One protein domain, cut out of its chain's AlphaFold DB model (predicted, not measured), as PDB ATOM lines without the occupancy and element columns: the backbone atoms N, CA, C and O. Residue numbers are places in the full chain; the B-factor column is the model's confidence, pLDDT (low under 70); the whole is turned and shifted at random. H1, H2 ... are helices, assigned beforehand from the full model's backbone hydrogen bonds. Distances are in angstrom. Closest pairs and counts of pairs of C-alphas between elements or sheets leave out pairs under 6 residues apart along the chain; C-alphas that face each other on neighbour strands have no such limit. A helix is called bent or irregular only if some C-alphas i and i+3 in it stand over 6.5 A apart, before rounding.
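AT A GLANCE: This is residues 61 to 181 of the 252 residues of the protein "DUF4214 domain-containing protein" of Halomonas venusta (UniProt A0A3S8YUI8). A long bent helix, H7, runs past one side of a cluster of crossed helices, and H6 folds back beside its first arm as a helical hairpin. H4 is in the middle of the cluster, with H2, H3, H6 and H7a packed round it; short H1 is between H2 and the arm H7b, and H5 is at the far end of H2, away from H7. The tip of H7b, residues 176 to 181, sticks out. The printed part has 121 residues with seven named helices, H1 to H7 in chain order, and no named strand: all helix. It is compact, with a radius of gyration of the C-alphas of 14.3 A and spans of 48 by 33 by 27 A.

HOW THE PARTS SIT: Begin at H7, residues 148 to 181, assigned as one helix by its hydrogen bonds but bent: C-alphas 162 and 165 are 7.7 A apart. Its arms H7a, residues 148 to 162, and H7b, residues 165 to 181, stand at a steep tilt of 69 degrees, only just short of about perpendicular. H6, residues 129 to 142, touches H7a with residues 138 to 142 alone; their closest C-alphas, Val 142 and Gly 148, are 3.9 A apart, and this hairpin runs opposite ways at a shallow tilt of 32 degrees, only just short of steep. Look next at the hub, H4, residues 103 to 112, which touches H7a, closest at C-alphas Ile 104 and Ala 156, 6.5 A. H4 touches H6 about perpendicular, at 87 degrees, with C-alphas Ile 108 and Ser 135 closest at 5.8 A. H3, residues 88 to 101, touches H4 with residues 94 to 98 alone, closest at C-alphas Ala 98 and Ala 106, 5.2 A. H2, residues 70 to 81, runs the same way as H4 at a shallow tilt of 27 degrees and touches it, closest at C-alphas Leu 81 and Leu 111, 6.3 A. H5, residues 114 to 123, touches H2 at Leu 81 alone, 5.1 A from Ala 116 between C-alphas. H1, residues 61 to 64, touches H7b, closest at C-alphas Ala 61 and Trp 167, 4.7 A. In H2, H3, H4, H5, H6, H7a and H7b every O i to N i+4 pair is within hydrogen-bond range; H1 is too short for one.

IN THESE COORDINATES: Find C-alpha 148 at (28.444, 30.714, 44.853); from there H7a runs 21.1 A to C-alpha 162, and H7b runs 24.3 A to C-alpha 181 at (-12.009, 28.422, 58.117). H6 measures 20.0 A, H3 19.7 A and H2 16.0 A. H1 begins at C-alpha 61, (6.019, 28.066, 56.823).

THE WHOLE: The C-alphas farthest apart, Gly 146 and His 180, are 48.8 A apart. The printed part has no cut and no long link. Mean pLDDT of the printed part is 85.6; residues 177 to 181 are under 70.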
ATOM      1  N   ALA A  61       6.307  29.433  56.383       83.50
ATOM      2  CA  ALA A  61       6.019  28.066  56.823       83.50
ATOM      3  C   ALA A  61       4.885  27.393  56.021       83.50
ATOM      4  O   ALA A  61       5.012  26.227  55.658       83.50
ATOM      5  N   GLU A  62       3.825  28.139  55.689       82.25
ATOM      6  CA  GLU A  62       2.712  27.649  54.860       82.25
ATOM      7  C   GLU A  62       3.172  27.317  53.440       82.25
ATOM      8  O   GLU A  62       2.808  26.279  52.894       82.25
ATOM      9  N   LEU A  63       4.025  28.165  52.856       84.94
ATOM     10  CA  LEU A  63       4.591  27.923  51.527       84.94
ATOM     11  C   LEU A  63       5.557  26.741  51.524       84.94
ATOM     12  O   LEU A  63       5.525  25.921  50.612       84.94
ATOM     13  N   MET A  64       6.388  26.618  52.561       84.50
ATOM     14  CA  MET A  64       7.352  25.524  52.690       84.50
ATOM     15  C   MET A  64       6.671  24.156  52.820       84.50
ATOM     16  O   MET A  64       7.272  23.151  52.434       84.50
ATOM     17  N   SER A  65       5.435  24.122  53.345       79.88
ATOM     18  CA  SER A  65       4.588  22.923  53.429       79.88
ATOM     19  C   SER A  65       5.343  21.699  53.936       79.88
ATOM     20  O   SER A  65       5.273  20.630  53.339       79.88
ATOM     21  N   VAL A  66       6.155  21.875  54.982       78.19
ATOM     22  CA  VAL A  66       7.175  20.896  55.404       78.19
ATOM     23  C   VAL A  66       6.570  19.529  55.741       78.19
ATOM     24  O   VAL A  66       7.221  18.509  55.553       78.19
ATOM     25  N   HIS A  67       5.321  19.510  56.195       73.06
ATOM     26  CA  HIS A  67       4.552  18.311  56.521       73.06
ATOM     27  C   HIS A  67       3.904  17.618  55.308       73.06
ATOM     28  O   HIS A  67       3.370  16.524  55.461       73.06
ATOM     29  N   LEU A  68       3.933  18.228  54.119       79.81
ATOM     30  CA  LEU A  68       3.417  17.658  52.868       79.81
ATOM     31  C   LEU A  68       4.544  17.081  52.005       79.81
ATOM     32  O   LEU A  68       5.703  17.475  52.145       79.81
ATOM     33  N   ASP A  69       4.192  16.207  51.062       86.62
ATOM     34  CA  ASP A  69       5.114  15.664  50.059       86.62
ATOM     35  C   ASP A  69       5.605  16.735  49.073       86.62
ATOM     36  O   ASP A  69       4.957  17.764  48.861       86.62
ATOM     37  N   ASP A  70       6.740  16.476  48.416       88.31
ATOM     38  CA  ASP A  70       7.357  17.419  47.470       88.31
ATOM     39  C   ASP A  70       6.438  17.774  46.292       88.31
ATOM     40  O   ASP A  70       6.480  18.893  45.790       88.31
ATOM     41  N   GLU A  71       5.578  16.850  45.863       87.88
ATOM     42  CA  GLU A  71       4.583  17.104  44.816       87.88
ATOM     43  C   GLU A  71       3.566  18.168  45.238       87.88
ATOM     44  O   GLU A  71       3.327  19.130  44.508       87.88
ATOM     45  N   MET A  72       3.032  18.037  46.450       85.88
ATOM     46  CA  MET A  72       2.055  18.969  47.008       85.88
ATOM     47  C   MET A  72       2.690  20.322  47.327       85.88
ATOM     48  O   MET A  72       2.071  21.364  47.121       85.88
ATOM     49  N   PHE A  73       3.943  20.311  47.791       90.50
ATOM     50  CA  PHE A  73       4.748  21.517  47.961       90.50
ATOM     51  C   PHE A  73       4.895  22.286  46.639       90.50
ATOM     52  O   PHE A  73       4.630  23.489  46.611       90.50
ATOM     53  N   VAL A  74       5.279  21.612  45.547       91.06
ATOM     54  CA  VAL A  74       5.478  22.262  44.240       91.06
ATOM     55  C   VAL A  74       4.170  22.827  43.697       91.06
ATOM     56  O   VAL A  74       4.156  23.982  43.275       91.06
ATOM     57  N   ASP A  75       3.076  22.064  43.742       88.94
ATOM     58  CA  ASP A  75       1.777  22.541  43.251       88.94
ATOM     59  C   ASP A  75       1.301  23.770  44.040       88.94
ATOM     60  O   ASP A  75       0.942  24.797  43.459       88.94
ATOM     61  N   ARG A  76       1.411  23.736  45.374       87.44
ATOM     62  CA  ARG A  76       1.057  24.879  46.227       87.44
ATOM     63  C   ARG A  76       1.937  26.099  45.946       87.44
ATOM     64  O   ARG A  76       1.423  27.218  45.883       87.44
ATOM     65  N   ALA A  77       3.242  25.903  45.759       90.69
ATOM     66  CA  ALA A  77       4.165  26.983  45.421       90.69
ATOM     67  C   ALA A  77       3.826  27.612  44.059       90.69
ATOM     68  O   ALA A  77       3.830  28.836  43.944       90.69
ATOM     69  N   TYR A  78       3.462  26.801  43.060       91.50
ATOM     70  CA  TYR A  78       3.013  27.263  41.743       91.50
ATOM     71  C   TYR A  78       1.725  28.074  41.816       91.50
ATOM     72  O   TYR A  78       1.668  29.195  41.313       91.50
ATOM     73  N   ILE A  79       0.707  27.541  42.491       88.56
ATOM     74  CA  ILE A  79      -0.585  28.216  42.624       88.56
ATOM     75  C   ILE A  79      -0.400  29.590  43.275       88.56
ATOM     76  O   ILE A  79      -1.006  30.563  42.832       88.56
ATOM     77  N   PHE A  80       0.450  29.692  44.298       87.69
ATOM     78  CA  PHE A  80       0.680  30.963  44.975       87.69
ATOM     79  C   PHE A  80       1.568  31.929  44.184       87.69
ATOM     80  O   PHE A  80       1.208  33.095  44.035       87.69
ATOM     81  N   LEU A  81       2.731  31.475  43.710       89.62
ATOM     82  CA  LEU A  81       3.727  32.357  43.094       89.62
ATOM     83  C   LEU A  81       3.411  32.689  41.639       89.62
ATOM     84  O   LEU A  81       3.796  33.755  41.178       89.62
ATOM     85  N   VAL A  82       2.722  31.795  40.932       89.75
ATOM     86  CA  VAL A  82       2.472  31.885  39.486       89.75
ATOM     87  C   VAL A  82       0.979  32.046  39.175       89.75
ATOM     88  O   VAL A  82       0.612  32.506  38.100       89.75
ATOM     89  N   GLY A  83       0.090  31.684  40.106       85.31
ATOM     90  CA  GLY A  83      -1.359  31.831  39.923       85.31
ATOM     91  C   GLY A  83      -2.024  30.721  39.117       85.31
ATOM     92  O   GLY A  83      -3.212  30.814  38.810       85.31
ATOM     93  N   ARG A  84      -1.284  29.666  38.770       85.62
ATOM     94  CA  ARG A  84      -1.784  28.499  38.033       85.62
ATOM     95  C   ARG A  84      -1.193  27.209  38.589       85.62
ATOM     96  O   ARG A  84      -0.166  27.237  39.259       85.62
ATOM     97  N   SER A  85      -1.815  26.081  38.264       86.19
ATOM     98  CA  SER A  85      -1.235  24.763  38.530       86.19
ATOM     99  C   SER A  85       0.049  24.551  37.728       86.19
ATOM    100  O   SER A  85       0.200  25.063  36.610       86.19
ATOM    101  N   SER A  86       0.964  23.769  38.299       86.12
ATOM    102  CA  SER A  86       2.214  23.412  37.633       86.12
ATOM    103  C   SER A  86       1.946  22.596  36.369       86.12
ATOM    104  O   SER A  86       1.196  21.620  36.395       86.12
ATOM    105  N   ASP A  87       2.593  22.963  35.267       89.62
ATOM    106  CA  ASP A  87       2.678  22.119  34.079       89.62
ATOM    107  C   ASP A  87       3.570  20.891  34.357       89.62
ATOM    108  O   ASP A  87       4.435  20.954  35.233       89.62
ATOM    109  N   PRO A  88       3.411  19.763  33.634       89.88
ATOM    110  CA  PRO A  88       4.142  18.526  33.935       89.88
ATOM    111  C   PRO A  88       5.670  18.687  33.930       89.88
ATOM    112  O   PRO A  88       6.375  18.050  34.718       89.88
ATOM    113  N   GLN A  89       6.186  19.553  33.054       91.50
ATOM    114  CA  GLN A  89       7.616  19.817  32.937       91.50
ATOM    115  C   GLN A  89       8.122  20.650  34.120       91.50
ATOM    116  O   GLN A  89       9.082  20.244  34.779       91.50
ATOM    117  N   GLY A  90       7.440  21.753  34.442       89.31
ATOM    118  CA  GLY A  90       7.709  22.555  35.634       89.31
ATOM    119  C   GLY A  90       7.621  21.735  36.921       89.31
ATOM    120  O   GLY A  90       8.563  21.713  37.713       89.31
ATOM    121  N   ALA A  91       6.549  20.959  37.087       90.69
ATOM    122  CA  ALA A  91       6.348  20.086  38.241       90.69
ATOM    123  C   ALA A  91       7.528  19.127  38.454       90.69
ATOM    124  O   ALA A  91       8.004  18.954  39.576       90.69
ATOM    125  N   THR A  92       8.026  18.525  37.371       94.00
ATOM    126  CA  THR A  92       9.170  17.606  37.419       94.00
ATOM    127  C   THR A  92      10.458  18.338  37.792       94.00
ATOM    128  O   THR A  92      11.191  17.877  38.667       94.00
ATOM    129  N   TYR A  93      10.716  19.492  37.176       93.94
ATOM    130  CA  TYR A  93      11.917  20.289  37.423       93.94
ATOM    131  C   TYR A  93      12.016  20.755  38.882       93.94
ATOM    132  O   TYR A  93      13.011  20.487  39.560       93.94
ATOM    133  N   TYR A  94      10.966  21.393  39.402       94.12
ATOM    134  CA  TYR A  94      10.974  21.928  40.765       94.12
ATOM    135  C   TYR A  94      10.956  20.823  41.827       94.12
ATOM    136  O   TYR A  94      11.547  21.001  42.889       94.12
ATOM    137  N   ARG A  95      10.374  19.652  41.529       93.69
ATOM    138  CA  ARG A  95      10.439  18.468  42.403       93.69
ATOM    139  C   ARG A  95      11.855  17.902  42.483       93.69
ATOM    140  O   ARG A  95      12.346  17.636  43.574       93.69
ATOM    141  N   GLN A  96      12.539  17.768  41.346       93.31
ATOM    142  CA  GLN A  96      13.939  17.334  41.322       93.31
ATOM    143  C   GLN A  96      14.846  18.323  42.056       93.31
ATOM    144  O   GLN A  96      15.712  17.918  42.827       93.31
ATOM    145  N   MET A  97      14.623  19.623  41.872       91.94
ATOM    146  CA  MET A  97      15.374  20.643  42.597       91.94
ATOM    147  C   MET A  97      15.078  20.620  44.100       91.94
ATOM    148  O   MET A  97      16.007  20.748  44.891       91.94
ATOM    149  N   ALA A  98      13.824  20.413  44.511       91.19
ATOM    150  CA  ALA A  98      13.475  20.268  45.922       91.19
ATOM    151  C   ALA A  98      14.204  19.074  46.562       91.19
ATOM    152  O   ALA A  98      14.750  19.216  47.654       91.19
ATOM    153  N   ALA A  99      14.294  17.948  45.848       88.88
ATOM    154  CA  ALA A  99      15.008  16.758  46.301       88.88
ATOM    155  C   ALA A  99      16.539  16.949  46.353       88.88
ATOM    156  O   ALA A  99      17.191  16.495  47.291       88.88
ATOM    157  N   CYS A 100      17.127  17.626  45.361       87.81
ATOM    158  CA  CYS A 100      18.583  17.765  45.232       87.81
ATOM    159  C   CYS A 100      19.168  18.959  46.003       87.81
ATOM    160  O   CYS A 100      20.263  18.871  46.558       87.81
ATOM    161  N   GLU A 101      18.474  20.095  46.000       87.75
ATOM    162  CA  GLU A 101      18.954  21.377  46.536       87.75
ATOM    163  C   GLU A 101      18.110  21.898  47.709       87.75
ATOM    164  O   GLU A 101      18.443  22.928  48.306       87.75
ATOM    165  N   GLY A 102      17.040  21.185  48.059       90.00
ATOM    166  CA  GLY A 102      16.120  21.532  49.132       90.00
ATOM    167  C   GLY A 102      14.967  22.425  48.675       90.00
ATOM    168  O   GLY A 102      15.084  23.239  47.754       90.00
ATOM    169  N   ARG A 103      13.841  22.329  49.392       92.38
ATOM    170  CA  ARG A 103      12.616  23.103  49.118       92.38
ATOM    171  C   ARG A 103      12.828  24.615  49.129       92.38
ATOM    172  O   ARG A 103      12.202  25.316  48.347       92.38
ATOM    173  N   ILE A 104      13.729  25.123  49.977       91.94
ATOM    174  CA  ILE A 104      14.035  26.565  50.036       91.94
ATOM    175  C   ILE A 104      14.616  27.030  48.700       91.94
ATOM    176  O   ILE A 104      14.200  28.056  48.170       91.94
ATOM    177  N   SER A 105      15.568  26.267  48.155       91.00
ATOM    178  CA  SER A 105      16.191  26.573  46.869       91.00
ATOM    179  C   SER A 105      15.153  26.524  45.754       91.00
ATOM    180  O   SER A 105      15.077  27.462  44.968       91.00
ATOM    181  N   ALA A 106      14.295  25.499  45.754       93.06
ATOM    182  CA  ALA A 106      13.234  25.377  44.763       93.06
ATOM    183  C   ALA A 106      12.217  26.527  44.818       93.06
ATOM    184  O   ALA A 106      11.836  27.058  43.778       93.06
ATOM    185  N   LEU A 107      11.819  26.945  46.021       93.56
ATOM    186  CA  LEU A 107      10.877  28.045  46.220       93.56
ATOM    187  C   LEU A 107      11.460  29.390  45.766       93.56
ATOM    188  O   LEU A 107      10.751  30.194  45.169       93.56
ATOM    189  N   ILE A 108      12.741  29.643  46.053       92.81
ATOM    190  CA  ILE A 108      13.410  30.883  45.640       92.81
ATOM    191  C   ILE A 108      13.622  30.910  44.129       92.81
ATOM    192  O   ILE A 108      13.366  31.943  43.523       92.81
ATOM    193  N   GLU A 109      14.034  29.798  43.522       93.12
ATOM    194  CA  GLU A 109      14.162  29.706  42.064       93.12
ATOM    195  C   GLU A 109      12.819  29.987  41.379       93.12
ATOM    196  O   GLU A 109      12.752  30.779  40.443       93.12
ATOM    197  N   LEU A 110      11.731  29.394  41.892       93.88
ATOM    198  CA  LEU A 110      10.389  29.619  41.357       93.88
ATOM    199  C   LEU A 110       9.971  31.082  41.517       93.88
ATOM    200  O   LEU A 110       9.444  31.670  40.577       93.88
ATOM    201  N   LEU A 111      10.241  31.685  42.679       93.44
ATOM    202  CA  LEU A 111       9.981  33.102  42.928       93.44
ATOM    203  C   LEU A 111      10.744  34.005  41.951       93.44
ATOM    204  O   LEU A 111      10.222  35.040  41.550       93.44
ATOM    205  N   GLU A 112      11.978  33.655  41.604       91.31
ATOM    206  CA  GLU A 112      12.832  34.439  40.709       91.31
ATOM    207  C   GLU A 112      12.508  34.236  39.224       91.31
ATOM    208  O   GLU A 112      13.054  34.955  38.389       91.31
ATOM    209  N   SER A 113      11.599  33.315  38.884       93.31
ATOM    210  CA  SER A 113      11.121  33.150  37.512       93.31
ATOM    211  C   SER A 113      10.366  34.387  37.014       93.31
ATOM    212  O   SER A 113       9.629  35.032  37.764       93.31
ATOM    213  N   ASP A 114      10.505  34.696  35.721       91.88
ATOM    214  CA  ASP A 114       9.825  35.840  35.098       91.88
ATOM    215  C   ASP A 114       8.302  35.760  35.262       91.88
ATOM    216  O   ASP A 114       7.644  36.770  35.507       91.88
ATOM    217  N   GLU A 115       7.749  34.548  35.183       91.69
ATOM    218  CA  GLU A 115       6.318  34.298  35.332       91.69
ATOM    219  C   GLU A 115       5.829  34.621  36.749       91.69
ATOM    220  O   GLU A 115       4.833  35.327  36.917       91.69
ATOM    221  N   ALA A 116       6.562  34.172  37.775       91.44
ATOM    222  CA  ALA A 116       6.219  34.477  39.159       91.44
ATOM    223  C   ALA A 116       6.369  35.970  39.469       91.44
ATOM    224  O   ALA A 116       5.537  36.561  40.161       91.44
ATOM    225  N   GLN A 117       7.412  36.608  38.935       91.94
ATOM    226  CA  GLN A 117       7.623  38.044  39.089       91.94
ATOM    227  C   GLN A 117       6.506  38.858  38.431       91.94
ATOM    228  O   GLN A 117       6.045  39.845  39.007       91.94
ATOM    229  N   GLU A 118       6.053  38.451  37.248       91.50
ATOM    230  CA  GLU A 118       4.954  39.113  36.554       91.50
ATOM    231  C   GLU A 118       3.631  38.940  37.308       91.50
ATOM    232  O   GLU A 118       2.952  39.929  37.598       91.50
ATOM    233  N   TYR A 119       3.309  37.717  37.729       89.56
ATOM    234  CA  TYR A 119       2.103  37.449  38.510       89.56
ATOM    235  C   TYR A 119       2.089  38.218  39.841       89.56
ATOM    236  O   TYR A 119       1.094  38.866  40.184       89.56
ATOM    237  N   ALA A 120       3.214  38.234  40.564       87.88
ATOM    238  CA  ALA A 120       3.344  38.964  41.822       87.88
ATOM    239  C   ALA A 120       3.124  40.477  41.654       87.88
ATOM    240  O   ALA A 120       2.486  41.099  42.511       87.88
ATOM    241  N   ARG A 121       3.598  41.070  40.547       87.44
ATOM    242  CA  ARG A 121       3.354  42.486  40.217       87.44
ATOM    243  C   ARG A 121       1.885  42.754  39.901       87.44
ATOM    244  O   ARG A 121       1.333  43.728  40.414       87.44
ATOM    245  N   GLN A 122       1.251  41.898  39.098       88.62
ATOM    246  CA  GLN A 122      -0.149  42.059  38.692       88.62
ATOM    247  C   GLN A 122      -1.111  41.949  39.880       88.62
ATOM    248  O   GLN A 122      -1.984  42.797  40.052       88.62
ATOM    249  N   GLN A 123      -0.916  40.944  40.738       85.31
ATOM    250  CA  GLN A 123      -1.794  40.666  41.879       85.31
ATOM    251  C   GLN A 123      -1.411  41.421  43.159       85.31
ATOM    252  O   GLN A 123      -2.084  41.285  44.180       85.31
ATOM    253  N   ARG A 124      -0.333  42.222  43.130       83.56
ATOM    254  CA  ARG A 124       0.217  42.936  44.300       83.56
ATOM    255  C   ARG A 124       0.425  42.006  45.503       83.56
ATOM    256  O   ARG A 124       0.093  42.362  46.637       83.56
ATOM    257  N   LEU A 125       0.970  40.814  45.249       81.62
ATOM    258  CA  LEU A 125       1.195  39.813  46.290       81.62
ATOM    259  C   LEU A 125       2.160  40.348  47.346       81.62
ATOM    260  O   LEU A 125       3.248  40.843  47.037       81.62
ATOM    261  N   LYS A 126       1.790  40.200  48.617       84.50
ATOM    262  CA  LYS A 126       2.688  40.502  49.730       84.50
ATOM    263  C   LYS A 126       3.523  39.265  50.025       84.50
ATOM    264  O   LYS A 126       3.093  38.341  50.710       84.50
ATOM    265  N   LEU A 127       4.735  39.257  49.483       85.50
ATOM    266  CA  LEU A 127       5.682  38.169  49.690       85.50
ATOM    267  C   LEU A 127       6.235  38.184  51.128       85.50
ATOM    268  O   LEU A 127       6.499  39.262  51.674       85.50
ATOM    269  N   PRO A 128       6.479  37.010  51.741       86.44
ATOM    270  CA  PRO A 128       7.092  36.945  53.059       86.44
ATOM    271  C   PRO A 128       8.460  37.642  53.063       86.44
ATOM    272  O   PRO A 128       9.343  37.317  52.269       86.44
ATOM    273  N   SER A 129       8.688  38.547  54.017       85.75
ATOM    274  CA  SER A 129       9.954  39.291  54.136       85.75
ATOM    275  C   SER A 129      11.177  38.376  54.276       85.75
ATOM    276  O   SER A 129      12.252  38.681  53.763       85.75
ATOM    277  N   HIS A 130      11.019  37.227  54.935       86.69
ATOM    278  CA  HIS A 130      12.073  36.221  55.059       86.69
ATOM    279  C   HIS A 130      12.423  35.581  53.713       86.69
ATOM    280  O   HIS A 130      13.600  35.364  53.446       86.69
ATOM    281  N   LEU A 131      11.430  35.336  52.854       87.75
ATOM    282  CA  LEU A 131      11.656  34.785  51.521       87.75
ATOM    283  C   LEU A 131      12.453  35.770  50.653       87.75
ATOM    284  O   LEU A 131      13.438  35.381  50.035       87.75
ATOM    285  N   LEU A 132      12.101  37.060  50.708       88.94
ATOM    286  CA  LEU A 132      12.830  38.130  50.014       88.94
ATOM    287  C   LEU A 132      14.267  38.311  50.530       88.94
ATOM    288  O   LEU A 132      15.189  38.596  49.769       88.94
ATOM    289  N   ARG A 133      14.492  38.142  51.840       90.44
ATOM    290  CA  ARG A 133      15.851  38.162  52.405       90.44
ATOM    291  C   ARG A 133      16.678  36.985  51.899       90.44
ATOM    292  O   ARG A 133      17.852  37.164  51.584       90.44
ATOM    293  N   LEU A 134      16.078  35.797  51.828       90.19
ATOM    294  CA  LEU A 134      16.750  34.598  51.339       90.19
ATOM    295  C   LEU A 134      17.059  34.686  49.840       90.19
ATOM    296  O   LEU A 134      18.167  34.322  49.455       90.19
ATOM    297  N   SER A 135      16.157  35.233  49.016       90.75
ATOM    298  CA  SER A 135      16.441  35.466  47.592       90.75
ATOM    299  C   SER A 135      17.587  36.461  47.399       90.75
ATOM    300  O   SER A 135      18.554  36.166  46.702       90.75
ATOM    301  N   GLY A 136      17.584  37.582  48.128       90.38
ATOM    302  CA  GLY A 136      18.694  38.539  48.094       90.38
ATOM    303  C   GLY A 136      20.035  37.934  48.539       90.38
ATOM    304  O   GLY A 136      21.080  38.235  47.960       90.38
ATOM    305  N   LEU A 137      20.028  37.050  49.544       89.12
ATOM    306  CA  LEU A 137      21.221  36.307  49.967       89.12
ATOM    307  C   LEU A 137      21.691  35.317  48.896       89.12
ATOM    308  O   LEU A 137      22.894  35.247  48.636       89.12
ATOM    309  N   ARG A 138      20.768  34.591  48.256       89.19
ATOM    310  CA  ARG A 138      21.073  33.680  47.147       89.19
ATOM    311  C   ARG A 138      21.734  34.432  46.001       89.19
ATOM    312  O   ARG A 138      22.814  34.033  45.584       89.19
ATOM    313  N   GLN A 139      21.152  35.541  45.547       88.31
ATOM    314  CA  GLN A 139      21.709  36.347  44.454       88.31
ATOM    315  C   GLN A 139      23.131  36.826  44.767       88.31
ATOM    316  O   GLN A 139      24.030  36.698  43.936       88.31
ATOM    317  N   ARG A 140      23.368  37.299  45.998       87.75
ATOM    318  CA  ARG A 140      24.706  37.713  46.446       87.75
ATOM    319  C   ARG A 140      25.697  36.555  46.433       87.75
ATOM    320  O   ARG A 140      26.798  36.710  45.915       87.75
ATOM    321  N   LEU A 141      25.316  35.399  46.969       86.81
ATOM    322  CA  LEU A 141      26.202  34.239  47.025       86.81
ATOM    323  C   LEU A 141      26.473  33.668  45.634       86.81
ATOM    324  O   LEU A 141      27.628  33.440  45.302       86.81
ATOM    325  N   VAL A 142      25.449  33.500  44.798       84.50
ATOM    326  CA  VAL A 142      25.585  32.956  43.438       84.50
ATOM    327  C   VAL A 142      26.418  33.871  42.536       84.50
ATOM    328  O   VAL A 142      27.098  33.366  41.648       84.50
ATOM    329  N   SER A 143      26.445  35.183  42.799       85.81
ATOM    330  CA  SER A 143      27.303  36.124  42.064       85.81
ATOM    331  C   SER A 143      28.808  35.942  42.323       85.81
ATOM    332  O   SER A 143      29.626  36.453  41.561       85.81
ATOM    333  N   LEU A 144      29.196  35.196  43.368       85.38
ATOM    334  CA  LEU A 144      30.599  34.941  43.683       85.38
ATOM    335  C   LEU A 144      31.187  33.853  42.762       85.38
ATOM    336  O   LEU A 144      30.695  32.715  42.756       85.38
ATOM    337  N   PRO A 145      32.273  34.151  42.024       77.94
ATOM    338  CA  PRO A 145      32.884  33.198  41.107       77.94
ATOM    339  C   PRO A 145      33.432  31.971  41.854       77.94
ATOM    340  O   PRO A 145      34.074  32.081  42.897       77.94
ATOM    341  N   GLY A 146      33.164  30.780  41.314       75.50
ATOM    342  CA  GLY A 146      33.732  29.501  41.766       75.50
ATOM    343  C   GLY A 146      33.057  28.831  42.970       75.50
ATOM    344  O   GLY A 146      33.100  27.608  43.063       75.50
ATOM    345  N   ILE A 147      32.401  29.577  43.869       80.25
ATOM    346  CA  ILE A 147      31.873  29.023  45.138       80.25
ATOM    347  C   ILE A 147      30.359  29.238  45.295       80.25
ATOM    348  O   ILE A 147      29.708  28.533  46.066       80.25
ATOM    349  N   GLY A 148      29.759  30.158  44.535       80.62
ATOM    350  CA  GLY A 148      28.444  30.714  44.853       80.62
ATOM    351  C   GLY A 148      27.304  29.712  45.062       80.62
ATOM    352  O   GLY A 148      26.649  29.732  46.104       80.62
ATOM    353  N   ARG A 149      27.100  28.774  44.125       81.06
ATOM    354  CA  ARG A 149      26.064  27.728  44.271       81.06
ATOM    355  C   ARG A 149      26.350  26.754  45.415       81.06
ATOM    356  O   ARG A 149      25.421  26.329  46.093       81.06
ATOM    357  N   GLY A 150      27.616  26.405  45.641       85.56
ATOM    358  CA  GLY A 150      28.009  25.523  46.742       85.56
ATOM    359  C   GLY A 150      27.771  26.177  48.104       85.56
ATOM    360  O   GLY A 150      27.159  25.571  48.980       85.56
ATOM    361  N   ALA A 151      28.175  27.442  48.251       87.38
ATOM    362  CA  ALA A 151      27.917  28.230  49.454       87.38
ATOM    363  C   ALA A 151      26.417  28.395  49.716       87.38
ATOM    364  O   ALA A 151      25.975  28.215  50.850       87.38
ATOM    365  N   TRP A 152      25.624  28.672  48.676       90.31
ATOM    366  CA  TRP A 152      24.173  28.749  48.814       90.31
ATOM    367  C   TRP A 152      23.570  27.434  49.316       90.31
ATOM    368  O   TRP A 152      22.802  27.466  50.272       90.31
ATOM    369  N   ARG A 153      23.950  26.278  48.755       87.31
ATOM    370  CA  ARG A 153      23.443  24.975  49.228       87.31
ATOM    371  C   ARG A 153      23.738  24.735  50.707       87.31
ATOM    372  O   ARG A 153      22.881  24.226  51.426       87.31
ATOM    373  N   LEU A 154      24.920  25.133  51.181       89.31
ATOM    374  CA  LEU A 154      25.264  25.042  52.602       89.31
ATOM    375  C   LEU A 154      24.387  25.962  53.456       89.31
ATOM    376  O   LEU A 154      23.853  25.522  54.472       89.31
ATOM    377  N   VAL A 155      24.196  27.215  53.035       88.62
ATOM    378  CA  VAL A 155      23.328  28.174  53.733       88.62
ATOM    379  C   VAL A 155      21.882  27.684  53.758       88.62
ATOM    380  O   VAL A 155      21.279  27.642  54.826       88.62
ATOM    381  N   ALA A 156      21.339  27.253  52.620       87.81
ATOM    382  CA  ALA A 156      19.992  26.706  52.516       87.81
ATOM    383  C   ALA A 156      19.821  25.470  53.412       87.81
ATOM    384  O   ALA A 156      18.834  25.376  54.136       87.81
ATOM    385  N   GLY A 157      20.809  24.570  53.445       87.38
ATOM    386  CA  GLY A 157      20.807  23.408  54.334       87.38
ATOM    387  C   GLY A 157      20.862  23.772  55.822       87.38
ATOM    388  O   GLY A 157      20.178  23.147  56.631       87.38
ATOM    389  N   LEU A 158      21.631  24.797  56.203       89.69
ATOM    390  CA  LEU A 158      21.681  25.293  57.584       89.69
ATOM    391  C   LEU A 158      20.365  25.951  58.002       89.69
ATOM    392  O   LEU A 158      19.862  25.670  59.087       89.69
ATOM    393  N   VAL A 159      19.794  26.792  57.135       87.44
ATOM    394  CA  VAL A 159      18.483  27.411  57.364       87.44
ATOM    395  C   VAL A 159      17.422  26.324  57.495       87.44
ATOM    396  O   VAL A 159      16.656  26.349  58.453       87.44
ATOM    397  N   TRP A 160      17.414  25.336  56.598       87.62
ATOM    398  CA  TRP A 160      16.499  24.205  56.687       87.62
ATOM    399  C   TRP A 160      16.632  23.493  58.033       87.62
ATOM    400  O   TRP A 160      15.666  23.448  58.780       87.62
ATOM    401  N   ARG A 161      17.831  23.040  58.417       88.69
ATOM    402  CA  ARG A 161      18.041  22.340  59.699       88.69
ATOM    403  C   ARG A 161      17.620  23.161  60.917       88.69
ATOM    404  O   ARG A 161      17.133  22.593  61.886       88.69
ATOM    405  N   HIS A 162      17.825  24.475  60.885       85.56
ATOM    406  CA  HIS A 162      17.480  25.339  62.010       85.56
ATOM    407  C   HIS A 162      15.972  25.593  62.122       85.56
ATOM    408  O   HIS A 162      15.455  25.747  63.226       85.56
ATOM    409  N   TYR A 163      15.264  25.654  60.992       82.19
ATOM    410  CA  TYR A 163      13.857  26.044  60.955       82.19
ATOM    411  C   TYR A 163      12.892  24.903  60.623       82.19
ATOM    412  O   TYR A 163      11.691  25.116  60.748       82.19
ATOM    413  N   GLU A 164      13.368  23.710  60.254       82.69
ATOM    414  CA  GLU A 164      12.534  22.586  59.803       82.69
ATOM    415  C   GLU A 164      11.436  22.258  60.812       82.69
ATOM    416  O   GLU A 164      10.261  22.257  60.452       82.69
ATOM    417  N   GLN A 165      11.803  22.034  62.076       76.38
ATOM    418  CA  GLN A 165      10.835  21.682  63.112       76.38
ATOM    419  C   GLN A 165       9.794  22.791  63.297       76.38
ATOM    420  O   GLN A 165       8.592  22.539  63.274       76.38
ATOM    421  N   ARG A 166      10.254  24.044  63.377       78.81
ATOM    422  CA  ARG A 166       9.376  25.207  63.534       78.81
ATOM    423  C   ARG A 166       8.447  25.400  62.336       78.81
ATOM    424  O   ARG A 166       7.313  25.834  62.504       78.81
ATOM    425  N   TRP A 167       8.921  25.132  61.123       82.81
ATOM    426  CA  TRP A 167       8.107  25.216  59.914       82.81
ATOM    427  C   TRP A 167       7.138  24.052  59.779       82.81
ATOM    428  O   TRP A 167       6.059  24.268  59.243       82.81
ATOM    429  N   ARG A 168       7.484  22.865  60.280       76.31
ATOM    430  CA  ARG A 168       6.574  21.720  60.336       76.31
ATOM    431  C   ARG A 168       5.402  22.007  61.271       76.31
ATOM    432  O   ARG A 168       4.266  21.990  60.821       76.31
ATOM    433  N   GLU A 169       5.686  22.394  62.514       71.50
ATOM    434  CA  GLU A 169       4.659  22.731  63.513       71.50
ATOM    435  C   GLU A 169       3.774  23.897  63.045       71.50
ATOM    436  O   GLU A 169       2.548  23.847  63.136       71.50
ATOM    437  N   ALA A 170       4.385  24.946  62.486       73.56
ATOM    438  CA  ALA A 170       3.639  26.072  61.940       73.56
ATOM    439  C   ALA A 170       2.818  25.675  60.702       73.56
ATOM    440  O   ALA A 170       1.673  26.094  60.583       73.56
ATOM    441  N   GLY A 171       3.381  24.884  59.787       73.38
ATOM    442  CA  GLY A 171       2.700  24.423  58.577       73.38
ATOM    443  C   GLY A 171       1.462  23.587  58.892       73.38
ATOM    444  O   GLY A 171       0.397  23.862  58.347       73.38
ATOM    445  N   GLU A 172       1.578  22.638  59.822       72.06
ATOM    446  CA  GLU A 172       0.450  21.833  60.306       72.06
ATOM    447  C   GLU A 172      -0.627  22.714  60.945       72.06
ATOM    448  O   GLU A 172      -1.808  22.579  60.628       72.06
ATOM    449  N   TYR A 173      -0.226  23.669  61.787       71.56
ATOM    450  CA  TYR A 173      -1.147  24.607  62.423       71.56
ATOM    451  C   TYR A 173      -1.951  25.432  61.406       71.56
ATOM    452  O   TYR A 173      -3.170  25.544  61.536       71.56
ATOM    453  N   TYR A 174      -1.309  25.983  60.372       72.38
ATOM    454  CA  TYR A 174      -2.026  26.766  59.357       72.38
ATOM    455  C   TYR A 174      -2.853  25.909  58.410       72.38
ATOM    456  O   TYR A 174      -3.905  26.363  57.974       72.38
ATOM    457  N   ASP A 175      -2.438  24.676  58.121       71.44
ATOM    458  CA  ASP A 175      -3.278  23.746  57.368       71.44
ATOM    459  C   ASP A 175      -4.545  23.394  58.165       71.44
ATOM    460  O   ASP A 175      -5.638  23.381  57.597       71.44
ATOM    461  N   ILE A 176      -4.432  23.202  59.485       71.06
ATOM    462  CA  ILE A 176      -5.577  23.019  60.389       71.06
ATOM    463  C   ILE A 176      -6.473  24.266  60.383       71.06
ATOM    464  O   ILE A 176      -7.687  24.146  60.209       71.06
ATOM    465  N   LEU A 177      -5.905  25.469  60.507       67.44
ATOM    466  CA  LEU A 177      -6.679  26.716  60.462       67.44
ATOM    467  C   LEU A 177      -7.362  26.943  59.109       67.44
ATOM    468  O   LEU A 177      -8.534  27.317  59.074       67.44
ATOM    469  N   ALA A 178      -6.668  26.692  57.999       69.00
ATOM    470  CA  ALA A 178      -7.235  26.779  56.658       69.00
ATOM    471  C   ALA A 178      -8.376  25.769  56.481       69.00
ATOM    472  O   ALA A 178      -9.391  26.077  55.853       69.00
ATOM    473  N   HIS A 179      -8.248  24.582  57.077       67.12
ATOM    474  CA  HIS A 179      -9.301  23.575  57.077       67.12
ATOM    475  C   HIS A 179     -10.514  23.995  57.927       67.12
ATOM    476  O   HIS A 179     -11.649  23.818  57.488       67.12
ATOM    477  N   HIS A 180     -10.301  24.601  59.098       63.28
ATOM    478  CA  HIS A 180     -11.386  25.098  59.954       63.28
ATOM    479  C   HIS A 180     -12.123  26.299  59.353       63.28
ATOM    480  O   HIS A 180     -13.354  26.298  59.340       63.28
ATOM    481  N   GLY A 181     -11.399  27.281  58.807       61.19
ATOM    482  CA  GLY A 181     -12.009  28.422  58.117       61.19
ATOM    483  C   GLY A 181     -12.843  27.974  56.914       61.19
ATOM    484  O   GLY A 181     -13.986  28.397  56.754       61.19
TER     485      GLY A 181